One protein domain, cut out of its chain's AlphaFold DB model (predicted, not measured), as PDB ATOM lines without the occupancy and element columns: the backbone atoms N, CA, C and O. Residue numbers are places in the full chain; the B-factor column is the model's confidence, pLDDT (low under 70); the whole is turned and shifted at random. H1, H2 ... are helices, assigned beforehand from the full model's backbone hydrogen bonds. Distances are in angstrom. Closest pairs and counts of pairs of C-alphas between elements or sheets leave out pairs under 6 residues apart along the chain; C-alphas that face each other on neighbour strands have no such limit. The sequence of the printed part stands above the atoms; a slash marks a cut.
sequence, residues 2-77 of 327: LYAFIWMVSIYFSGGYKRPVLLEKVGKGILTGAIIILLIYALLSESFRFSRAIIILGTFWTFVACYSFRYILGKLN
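This is residues 2 to 77 of the 327 residues of an uncharacterized protein of Bacteroidales bacterium (UniProt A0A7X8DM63). Two long helices, H2 and H3, lie side by side as a hairpin, and the shorter H1 packs slantwise on H2. Residues 43 to 48 stick out at one end of this rod, and residues 71 to 77, of which 71 to 75 belong to H3, at the other. The printed part has 76 residues, with three named helices, H1, H2 and H3 in that order, holding 57 of them, and no named strand; its class is all helix, and it is only just compact, close to loose, with a radius of gyration of the C-alphas of 13.6 A and spans of 48 by 20 by 16 A.

Start with H1, residues 2 to 14; it touches H2, residues 23 to 42, closest at the C-alphas of Ile 11 and Gly 29, 4.0 A apart. This hairpin has a steep tilt of 44 degrees, opposite ways. H2 touches H3, residues 52 to 75, closest at the C-alphas of Ala 34 and Thr 59, 6.3 A apart; this hairpin has a shallow tilt of 20 degrees, opposite ways. H1 and H3 are near each other. In H1, H2 and H3 every O i to N i+4 pair is within hydrogen-bond range.

Find C-alpha 2 at (12.409, 10.758, -16.856), where H1 begins its 18.4 A. H2 runs 28.8 A; H3 runs 34.8 A to C-alpha 75 at (17.178, 10.185, -47.248).

The C-alphas farthest apart, of Glu 46 and Asn 77, stand 47.8 A apart. The printed part has no cut, and both links are short. Look for pLDDT under 70 at residues 19 to 21 and 77.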
ATOM      1  N   LEU A   2      13.552  11.655 -17.098       86.31
ATOM      2  CA  LEU A   2      12.409  10.758 -16.856       86.31
ATOM      3  C   LEU A   2      11.334  10.818 -17.961       86.31
ATOM      4  O   LEU A   2      10.908   9.778 -18.451       86.31
ATOM      5  N   TYR A   3      10.951  12.016 -18.422       88.00
ATOM      6  CA  TYR A   3       9.977  12.169 -19.517       88.00
ATOM      7  C   TYR A   3      10.436  11.497 -20.819       88.00
ATOM      8  O   TYR A   3       9.669  10.775 -21.450       88.00
ATOM      9  N   ALA A   4      11.716  11.657 -21.174       88.25
ATOM     10  CA  ALA A   4      12.298  11.000 -22.342       88.25
ATOM     11  C   ALA A   4      12.276   9.469 -22.209       88.25
ATOM     12  O   ALA A   4      11.957   8.773 -23.170       88.25
ATOM     13  N   PHE A   5      12.557   8.942 -21.012       91.69
ATOM     14  CA  PHE A   5      12.465   7.509 -20.739       91.69
ATOM     15  C   PHE A   5      11.038   6.979 -20.936       91.69
ATOM     16  O   PHE A   5      10.849   5.970 -21.614       91.69
ATOM     17  N   ILE A   6      10.030   7.695 -20.430       92.62
ATOM     18  CA  ILE A   6       8.619   7.318 -20.600       92.62
ATOM     19  C   ILE A   6       8.227   7.315 -22.086       92.62
ATOM     20  O   ILE A   6       7.619   6.345 -22.546       92.62
ATOM     21  N   TRP A   7       8.617   8.329 -22.866       93.56
ATOM     22  CA  TRP A   7       8.370   8.330 -24.314       93.56
ATOM     23  C   TRP A   7       9.065   7.169 -25.029       93.56
ATOM     24  O   TRP A   7       8.424   6.495 -25.834       93.56
ATOM     25  N   MET A   8      10.329   6.871 -24.712       91.12
ATOM     26  CA  MET A   8      11.046   5.737 -25.311       91.12
ATOM     27  C   MET A   8      10.347   4.402 -25.032       91.12
ATOM     28  O   MET A   8      10.122   3.616 -25.954       91.12
ATOM     29  N   VAL A   9       9.945   4.159 -23.783       91.88
ATOM     30  CA  VAL A   9       9.219   2.941 -23.398       91.88
ATOM     31  C   VAL A   9       7.863   2.864 -24.107       91.88
ATOM     32  O   VAL A   9       7.496   1.813 -24.633       91.88
ATOM     33  N   SER A  10       7.138   3.978 -24.200       93.31
ATOM     34  CA  SER A  10       5.836   4.015 -24.872       93.31
ATOM     35  C   SER A  10       5.946   3.737 -26.379       93.31
ATOM     36  O   SER A  10       5.207   2.911 -26.921       93.31
ATOM     37  N   ILE A  11       6.940   4.325 -27.058       91.75
ATOM     38  CA  ILE A  11       7.240   4.044 -28.473       91.75
ATOM     39  C   ILE A  11       7.646   2.576 -28.665       91.75
ATOM     40  O   ILE A  11       7.251   1.951 -29.656       91.75
ATOM     41  N   TYR A  12       8.392   1.999 -27.719       89.50
ATOM     42  CA  TYR A  12       8.763   0.586 -27.742       89.50
ATOM     43  C   TYR A  12       7.542  -0.335 -27.691       89.50
ATOM     44  O   TYR A  12       7.400  -1.198 -28.565       89.50
ATOM     45  N   PHE A  13       6.625  -0.117 -26.746       88.50
ATOM     46  CA  PHE A  13       5.405  -0.921 -26.633       88.50
ATOM     47  C   PHE A  13       4.456  -0.734 -27.820       88.50
ATOM     48  O   PHE A  13       3.896  -1.715 -28.308       88.50
ATOM     49  N   SER A  14       4.360   0.482 -28.365       87.75
ATOM     50  CA  SER A  14       3.591   0.751 -29.588       87.75
ATOM     51  C   SER A  14       4.212   0.110 -30.843       87.75
ATOM     52  O   SER A  14       3.592   0.003 -31.902       87.75
ATOM     53  N   GLY A  15       5.448  -0.390 -30.740       83.75
ATOM     54  CA  GLY A  15       6.161  -1.030 -31.837       83.75
ATOM     55  C   GLY A  15       6.774  -0.041 -32.825       83.75
ATOM     56  O   GLY A  15       7.102  -0.442 -33.938       83.75
ATOM     57  N   GLY A  16       6.975   1.220 -32.430       82.25
ATOM     58  CA  GLY A  16       7.597   2.256 -33.258       82.25
ATOM     59  C   GLY A  16       9.082   2.012 -33.562       82.25
ATOM     60  O   GLY A  16       9.646   2.683 -34.424       82.25
ATOM     61  N   TYR A  17       9.723   1.048 -32.892       82.06
ATOM     62  CA  TYR A  17      11.084   0.586 -33.208       82.06
ATOM     63  C   TYR A  17      11.123  -0.744 -33.979       82.06
ATOM     64  O   TYR A  17      12.202  -1.195 -34.358       82.06
ATOM     65  N   LYS A  18       9.973  -1.391 -34.223       75.06
ATOM     66  CA  LYS A  18       9.924  -2.609 -35.045       75.06
ATOM     67  C   LYS A  18      10.109  -2.228 -36.514       75.06
ATOM     68  O   LYS A  18       9.533  -1.245 -36.968       75.06
ATOM     69  N   ARG A  19      10.917  -3.009 -37.237       67.00
ATOM     70  CA  ARG A  19      11.108  -2.878 -38.689       67.00
ATOM     71  C   ARG A  19      10.054  -3.724 -39.437       67.00
ATOM     72  O   ARG A  19       9.751  -4.809 -38.939       67.00
ATOM     73  N   PRO A  20       9.518  -3.276 -40.590       66.44
ATOM     74  CA  PRO A  20       9.664  -1.936 -41.162       66.44
ATOM     75  C   PRO A  20       9.021  -0.886 -40.255       66.44
ATOM     76  O   PRO A  20       8.017  -1.133 -39.582       66.44
ATOM     77  N   VAL A  21       9.646   0.284 -40.206       69.81
ATOM     78  CA  VAL A  21       9.222   1.353 -39.313       69.81
ATOM     79  C   VAL A  21       7.947   1.992 -39.851       69.81
ATOM     80  O   VAL A  21       7.943   2.627 -40.903       69.81
ATOM     81  N   LEU A  22       6.861   1.842 -39.096       76.12
ATOM     82  CA  LEU A  22       5.567   2.445 -39.403       76.12
ATOM     83  C   LEU A  22       5.420   3.749 -38.618       76.12
ATOM     84  O   LEU A  22       5.398   3.726 -37.385       76.12
ATOM     85  N   LEU A  23       5.297   4.875 -39.326       81.38
ATOM     86  CA  LEU A  23       5.163   6.204 -38.713       81.38
ATOM     87  C   LEU A  23       3.940   6.287 -37.788       81.38
ATOM     88  O   LEU A  23       4.028   6.861 -36.708       81.38
ATOM     89  N   GLU A  24       2.843   5.612 -38.136       83.44
ATOM     90  CA  GLU A  24       1.642   5.539 -37.296       83.44
ATOM     91  C   GLU A  24       1.912   4.949 -35.906       83.44
ATOM     92  O   GLU A  24       1.396   5.442 -34.906       83.44
ATOM     93  N   LYS A  25       2.751   3.906 -35.818       84.62
ATOM     94  CA  LYS A  25       3.112   3.270 -34.539       84.62
ATOM     95  C   LYS A  25       3.992   4.179 -33.685       84.62
ATOM     96  O   LYS A  25       3.907   4.160 -32.462       84.62
ATOM     97  N   VAL A  26       4.817   5.006 -34.322       87.81
ATOM     98  CA  VAL A  26       5.628   6.015 -33.628       87.81
ATOM     99  C   VAL A  26       4.726   7.104 -33.059       87.81
ATOM    100  O   VAL A  26       4.800   7.373 -31.863       87.81
ATOM    101  N   GLY A  27       3.832   7.666 -33.877       89.88
ATOM    102  CA  GLY A  27       2.878   8.688 -33.442       89.88
ATOM    103  C   GLY A  27       1.973   8.195 -32.312       89.88
ATOM    104  O   GLY A  27       1.858   8.868 -31.288       89.88
ATOM    105  N   LYS A  28       1.423   6.976 -32.433       91.25
ATOM    106  CA  LYS A  28       0.658   6.328 -31.354       91.25
ATOM    107  C   LYS A  28       1.477   6.236 -30.068       91.25
ATOM    108  O   LYS A  28       0.969   6.614 -29.024       91.25
ATOM    109  N   GLY A  29       2.735   5.794 -30.150       92.38
ATOM    110  CA  GLY A  29       3.643   5.706 -29.001       92.38
ATOM    111  C   GLY A  29       3.944   7.048 -28.326       92.38
ATOM    112  O   GLY A  29       3.986   7.129 -27.100       92.38
ATOM    113  N   ILE A  30       4.127   8.118 -29.102       94.25
ATOM    114  CA  ILE A  30       4.364   9.460 -28.548       94.25
ATOM    115  C   ILE A  30       3.109   9.965 -27.825       94.25
ATOM    116  O   ILE A  30       3.217  10.447 -26.696       94.25
ATOM    117  N   LEU A  31       1.924   9.796 -28.425       94.19
ATOM    118  CA  LEU A  31       0.648  10.193 -27.818       94.19
ATOM    119  C   LEU A  31       0.341   9.399 -26.545       94.19
ATOM    120  O   LEU A  31       0.014   9.994 -25.521       94.19
ATOM    121  N   THR A  32       0.506   8.073 -26.566       93.31
ATOM    122  CA  THR A  32       0.327   7.245 -25.364       93.31
ATOM    123  C   THR A  32       1.314   7.637 -24.270       93.31
ATOM    124  O   THR A  32       0.940   7.702 -23.103       93.31
ATOM    125  N   GLY A  33       2.559   7.963 -24.629       93.81
ATOM    126  CA  GLY A  33       3.557   8.450 -23.681       93.81
ATOM    127  C   GLY A  33       3.177   9.801 -23.078       93.81
ATOM    128  O   GLY A  33       3.283   9.969 -21.869       93.81
ATOM    129  N   ALA A  34       2.667  10.735 -23.884       93.56
ATOM    130  CA  ALA A  34       2.183  12.029 -23.405       93.56
ATOM    131  C   ALA A  34       1.009  11.880 -22.420       93.56
ATOM    132  O   ALA A  34       1.015  12.515 -21.368       93.56
ATOM    133  N   ILE A  35       0.052  10.988 -22.708       93.50
ATOM    134  CA  ILE A  35      -1.068  10.676 -21.803       93.50
ATOM    135  C   ILE A  35      -0.553  10.103 -20.477       93.50
ATOM    136  O   ILE A  35      -0.969  10.554 -19.412       93.50
ATOM    137  N   ILE A  36       0.388   9.155 -20.519       93.38
ATOM    138  CA  ILE A  36       0.997   8.576 -19.310       93.38
ATOM    139  C   ILE A  36       1.725   9.651 -18.494       93.38
ATOM    140  O   ILE A  36       1.579   9.697 -17.275       93.38
ATOM    141  N   ILE A  37       2.477  10.541 -19.150       92.12
ATOM    142  CA  ILE A  37       3.165  11.649 -18.478       92.12
ATOM    143  C   ILE A  37       2.152  12.584 -17.811       92.12
ATOM    144  O   ILE A  37       2.372  12.967 -16.667       92.12
ATOM    145  N   LEU A  38       1.040  12.914 -18.476       91.00
ATOM    146  CA  LEU A  38      -0.026  13.738 -17.896       91.00
ATOM    147  C   LEU A  38      -0.695  13.067 -16.689       91.00
ATOM    148  O   LEU A  38      -0.958  13.746 -15.698       91.00
ATOM    149  N   LEU A  39      -0.922  11.751 -16.736       91.56
ATOM    150  CA  LEU A  39      -1.471  10.986 -15.610       91.56
ATOM    151  C   LEU A  39      -0.524  10.981 -14.406       91.56
ATOM    152  O   LEU A  39      -0.946  11.271 -13.290       91.56
ATOM    153  N   ILE A  40       0.765  10.709 -14.627       89.81
ATOM    154  CA  ILE A  40       1.784  10.750 -13.564       89.81
ATOM    155  C   ILE A  40       1.909  12.169 -13.006       89.81
ATOM    156  O   ILE A  40       1.985  12.360 -11.795       89.81
ATOM    157  N   TYR A  41       1.898  13.172 -13.884       89.00
ATOM    158  CA  TYR A  41       1.957  14.578 -13.509       89.00
ATOM    159  C   TYR A  41       0.767  14.999 -12.631       89.00
ATOM    160  O   TYR A  41       0.951  15.760 -11.683       89.00
ATOM    161  N   ALA A  42      -0.438  14.490 -12.906       87.31
ATOM    162  CA  ALA A  42      -1.632  14.773 -12.111       87.31
ATOM    163  C   ALA A  42      -1.553  14.221 -10.675       87.31
ATOM    164  O   ALA A  42      -2.179  14.778  -9.779       87.31
ATOM    165  N   LEU A  43      -0.768  13.163 -10.454       87.62
ATOM    166  CA  LEU A  43      -0.566  12.528  -9.147       87.62
ATOM    167  C   LEU A  43       0.619  13.115  -8.359       87.62
ATOM    168  O   LEU A  43       0.887  12.687  -7.238       87.62
ATOM    169  N   LEU A  44       1.354  14.067  -8.938       87.06
ATOM    170  CA  LEU A  44       2.584  14.604  -8.364       87.06
ATOM    171  C   LEU A  44       2.306  15.756  -7.378       87.06
ATOM    172  O   LEU A  44       1.402  16.573  -7.585       87.06
ATOM    173  N   SER A  45       3.112  15.870  -6.317       84.44
ATOM    174  CA  SER A  45       3.027  17.000  -5.379       84.44
ATOM    175  C   SER A  45       3.387  18.325  -6.061       84.44
ATOM    176  O   SER A  45       4.101  18.350  -7.065       84.44
ATOM    177  N   GLU A  46       2.895  19.445  -5.524       80.12
ATOM    178  CA  GLU A  46       3.071  20.781  -6.129       80.12
ATOM    179  C   GLU A  46       4.533  21.153  -6.353       80.12
ATOM    180  O   GLU A  46       4.868  21.717  -7.388       80.12
ATOM    181  N   SER A  47       5.414  20.730  -5.446       83.94
ATOM    182  CA  SER A  47       6.859  20.954  -5.521       83.94
ATOM    183  C   SER A  47       7.526  20.385  -6.780       83.94
ATOM    184  O   SER A  47       8.572  20.878  -7.189       83.94
ATOM    185  N   PHE A  48       6.946  19.351  -7.395       78.75
ATOM    186  CA  PHE A  48       7.483  18.712  -8.601       78.75
ATOM    187  C   PHE A  48       6.628  18.977  -9.851       78.75
ATOM    188  O   PHE A  48       6.970  18.522 -10.949       78.75
ATOM    189  N   ARG A  49       5.515  19.708  -9.716       82.56
ATOM    190  CA  ARG A  49       4.633  20.062 -10.832       82.56
ATOM    191  C   ARG A  49       5.216  21.239 -11.618       82.56
ATOM    192  O   ARG A  49       4.922  22.400 -11.363       82.56
ATOM    193  N   PHE A  50       6.035  20.921 -12.617       81.00
ATOM    194  CA  PHE A  50       6.425  21.867 -13.668       81.00
ATOM    195  C   PHE A  50       5.224  22.359 -14.494       81.00
ATOM    196  O   PHE A  50       4.141  21.801 -14.425       81.00
ATOM    197  N   SER A  51       5.394  23.365 -15.355       85.81
ATOM    198  CA  SER A  51       4.284  23.834 -16.200       85.81
ATOM    199  C   SER A  51       3.767  22.749 -17.160       85.81
ATOM    200  O   SER A  51       4.542  22.118 -17.884       85.81
ATOM    201  N   ARG A  52       2.434  22.602 -17.251       86.00
ATOM    202  CA  ARG A  52       1.757  21.733 -18.239       86.00
ATOM    203  C   ARG A  52       2.181  22.059 -19.677       86.00
ATOM    204  O   ARG A  52       2.239  21.162 -20.516       86.00
ATOM    205  N   ALA A  53       2.541  23.318 -19.944       87.12
ATOM    206  CA  ALA A  53       3.049  23.754 -21.241       87.12
ATOM    207  C   ALA A  53       4.329  23.009 -21.650       87.12
ATOM    208  O   ALA A  53       4.496  22.690 -22.821       87.12
ATOM    209  N   ILE A  54       5.195  22.654 -20.694       88.00
ATOM    210  CA  ILE A  54       6.440  21.915 -20.960       88.00
ATOM    211  C   ILE A  54       6.131  20.494 -21.439       88.00
ATOM    212  O   ILE A  54       6.828  19.976 -22.309       88.00
ATOM    213  N   ILE A  55       5.063  19.872 -20.931       88.88
ATOM    214  CA  ILE A  55       4.633  18.540 -21.377       88.88
ATOM    215  C   ILE A  55       4.136  18.608 -22.826       88.88
ATOM    216  O   ILE A  55       4.512  17.771 -23.649       88.88
ATOM    217  N   ILE A  56       3.338  19.625 -23.160       89.81
ATOM    218  CA  ILE A  56       2.799  19.822 -24.515       89.81
ATOM    219  C   ILE A  56       3.927  20.151 -25.502       89.81
ATOM    220  O   ILE A  56       4.070  19.473 -26.520       89.81
ATOM    221  N   LEU A  57       4.776  21.129 -25.174       91.50
ATOM    222  CA  LEU A  57       5.927  21.519 -25.992       91.50
ATOM    223  C   LEU A  57       6.930  20.375 -26.140       91.50
ATOM    224  O   LEU A  57       7.426  20.134 -27.236       91.50
ATOM    225  N   GLY A  58       7.188  19.619 -25.073       91.31
ATOM    226  CA  GLY A  58       8.050  18.443 -25.123       91.31
ATOM    227  C   GLY A  58       7.471  17.324 -25.993       91.31
ATOM    228  O   GLY A  58       8.213  16.677 -26.731       91.31
ATOM    229  N   THR A  59       6.148  17.125 -25.969       92.75
ATOM    230  CA  THR A  59       5.463  16.181 -26.867       92.75
ATOM    231  C   THR A  59       5.632  16.613 -28.320       92.75
ATOM    232  O   THR A  59       6.021  15.801 -29.161       92.75
ATOM    233  N   PHE A  60       5.409  17.898 -28.609       94.06
ATOM    234  CA  PHE A  60       5.599  18.469 -29.941       94.06
ATOM    235  C   PHE A  60       7.050  18.331 -30.421       94.06
ATOM    236  O   PHE A  60       7.299  17.825 -31.514       94.06
ATOM    237  N   TRP A  61       8.020  18.683 -29.575       94.38
ATOM    238  CA  TRP A  61       9.441  18.545 -29.889       94.38
ATOM    239  C   TRP A  61       9.835  17.089 -30.141       94.38
ATOM    240  O   TRP A  61      10.573  16.799 -31.078       94.38
ATOM    241  N   THR A  62       9.293  16.150 -29.362       93.06
ATOM    242  CA  THR A  62       9.525  14.712 -29.556       93.06
ATOM    243  C   THR A  62       8.974  14.233 -30.897       93.06
ATOM    244  O   THR A  62       9.647  13.464 -31.585       93.06
ATOM    245  N   PHE A  63       7.792  14.712 -31.298       92.44
ATOM    246  CA  PHE A  63       7.239  14.473 -32.632       92.44
ATOM    247  C   PHE A  63       8.188  14.972 -33.722       92.44
ATOM    248  O   PHE A  63       8.624  14.177 -34.556       92.44
ATOM    249  N   VAL A  64       8.561  16.253 -33.683       93.00
ATOM    250  CA  VAL A  64       9.432  16.865 -34.695       93.00
ATOM    251  C   VAL A  64      10.781  16.154 -34.757       93.00
ATOM    252  O   VAL A  64      11.201  15.747 -35.840       93.00
ATOM    253  N   ALA A  65      11.432  15.923 -33.617       91.56
ATOM    254  CA  ALA A  65      12.731  15.262 -33.551       91.56
ATOM    255  C   ALA A  65      12.671  13.816 -34.069       91.56
ATOM    256  O   ALA A  65      13.490  13.430 -34.901       91.56
ATOM    257  N   CYS A  66      11.684  13.017 -33.639       89.06
ATOM    258  CA  CYS A  66      11.554  11.626 -34.084       89.06
ATOM    259  C   CYS A  66      11.252  11.516 -35.578       89.06
ATOM    260  O   CYS A  66      11.827  10.656 -36.247       89.06
ATOM    261  N   TYR A  67      10.356  12.350 -36.108       88.31
ATOM    262  CA  TYR A  67      10.016  12.321 -37.529       88.31
ATOM    263  C   TYR A  67      11.161  12.852 -38.388       88.31
ATOM    264  O   TYR A  67      11.509  12.206 -39.372       88.31
ATOM    265  N   SER A  68      11.802  13.952 -37.985       87.31
ATOM    266  CA  SER A  68      12.936  14.533 -38.716       87.31
ATOM    267  C   SER A  68      14.130  13.587 -38.739       87.31
ATOM    268  O   SER A  68      14.684  13.326 -39.801       87.31
ATOM    269  N   PHE A  69      14.483  12.992 -37.595       86.75
ATOM    270  CA  PHE A  69      15.574  12.022 -37.519       86.75
ATOM    271  C   PHE A  69      15.322  10.813 -38.425       86.75
ATOM    272  O   PHE A  69      16.208  10.384 -39.160       86.75
ATOM    273  N   ARG A  70      14.089  10.293 -38.436       81.69
ATOM    274  CA  ARG A  70      13.715   9.188 -39.326       81.69
ATOM    275  C   ARG A  70      13.718   9.624 -40.786       81.69
ATOM    276  O   ARG A  70      14.254   8.902 -41.608       81.69
ATOM    277  N   TYR A  71      13.200  10.799 -41.116       81.94
ATOM    278  CA  TYR A  71      13.243  11.327 -42.478       81.94
ATOM    279  C   TYR A  71      14.685  11.452 -43.000       81.94
ATOM    280  O   TYR A  71      14.980  10.995 -44.104       81.94
ATOM    281  N   ILE A  72      15.602  11.972 -42.176       83.88
ATOM    282  CA  ILE A  72      17.035  12.057 -42.492       83.88
ATOM    283  C   ILE A  72      17.622  10.657 -42.717       83.88
ATOM    284  O   ILE A  72      18.274  10.434 -43.734       83.88
ATOM    285  N   LEU A  73      17.338   9.695 -41.831       77.19
ATOM    286  CA  LEU A  73      17.785   8.305 -42.000       77.19
ATOM    287  C   LEU A  73      17.281   7.668 -43.302       77.19
ATOM    288  O   LEU A  73      17.993   6.863 -43.895       77.19
ATOM    289  N   GLY A  74      16.081   8.034 -43.757       71.81
ATOM    290  CA  GLY A  74      15.539   7.563 -45.033       71.81
ATOM    291  C   GLY A  74      16.207   8.177 -46.236       71.81
ATOM    292  O   GLY A  74      16.518   7.472 -47.188       71.81
ATOM    293  N   LYS A  75      16.481   9.480 -46.174       72.81
ATOM    294  CA  LYS A  75      17.178  10.185 -47.248       72.81
ATOM    295  C   LYS A  75      18.619   9.697 -47.418       72.81
ATOM    296  O   LYS A  75      19.144   9.732 -48.522       72.81
ATOM    297  N   LEU A  76      19.237   9.205 -46.344       76.75
ATOM    298  CA  LEU A  76      20.585   8.637 -46.372       76.75
ATOM    299  C   LEU A  76      20.671   7.256 -47.049       76.75
ATOM    300  O   LEU A  76      21.764   6.700 -47.083       76.75
ATOM    301  N   ASN A  77      19.569   6.704 -47.591       54.28
ATOM    302  CA  ASN A  77      19.533   5.440 -48.349       54.28
ATOM    303  C   ASN A  77      20.339   4.302 -47.691       54.28
ATOM    304  O   ASN A  77      20.902   3.435 -48.358       54.28
TER     305      ASN A  77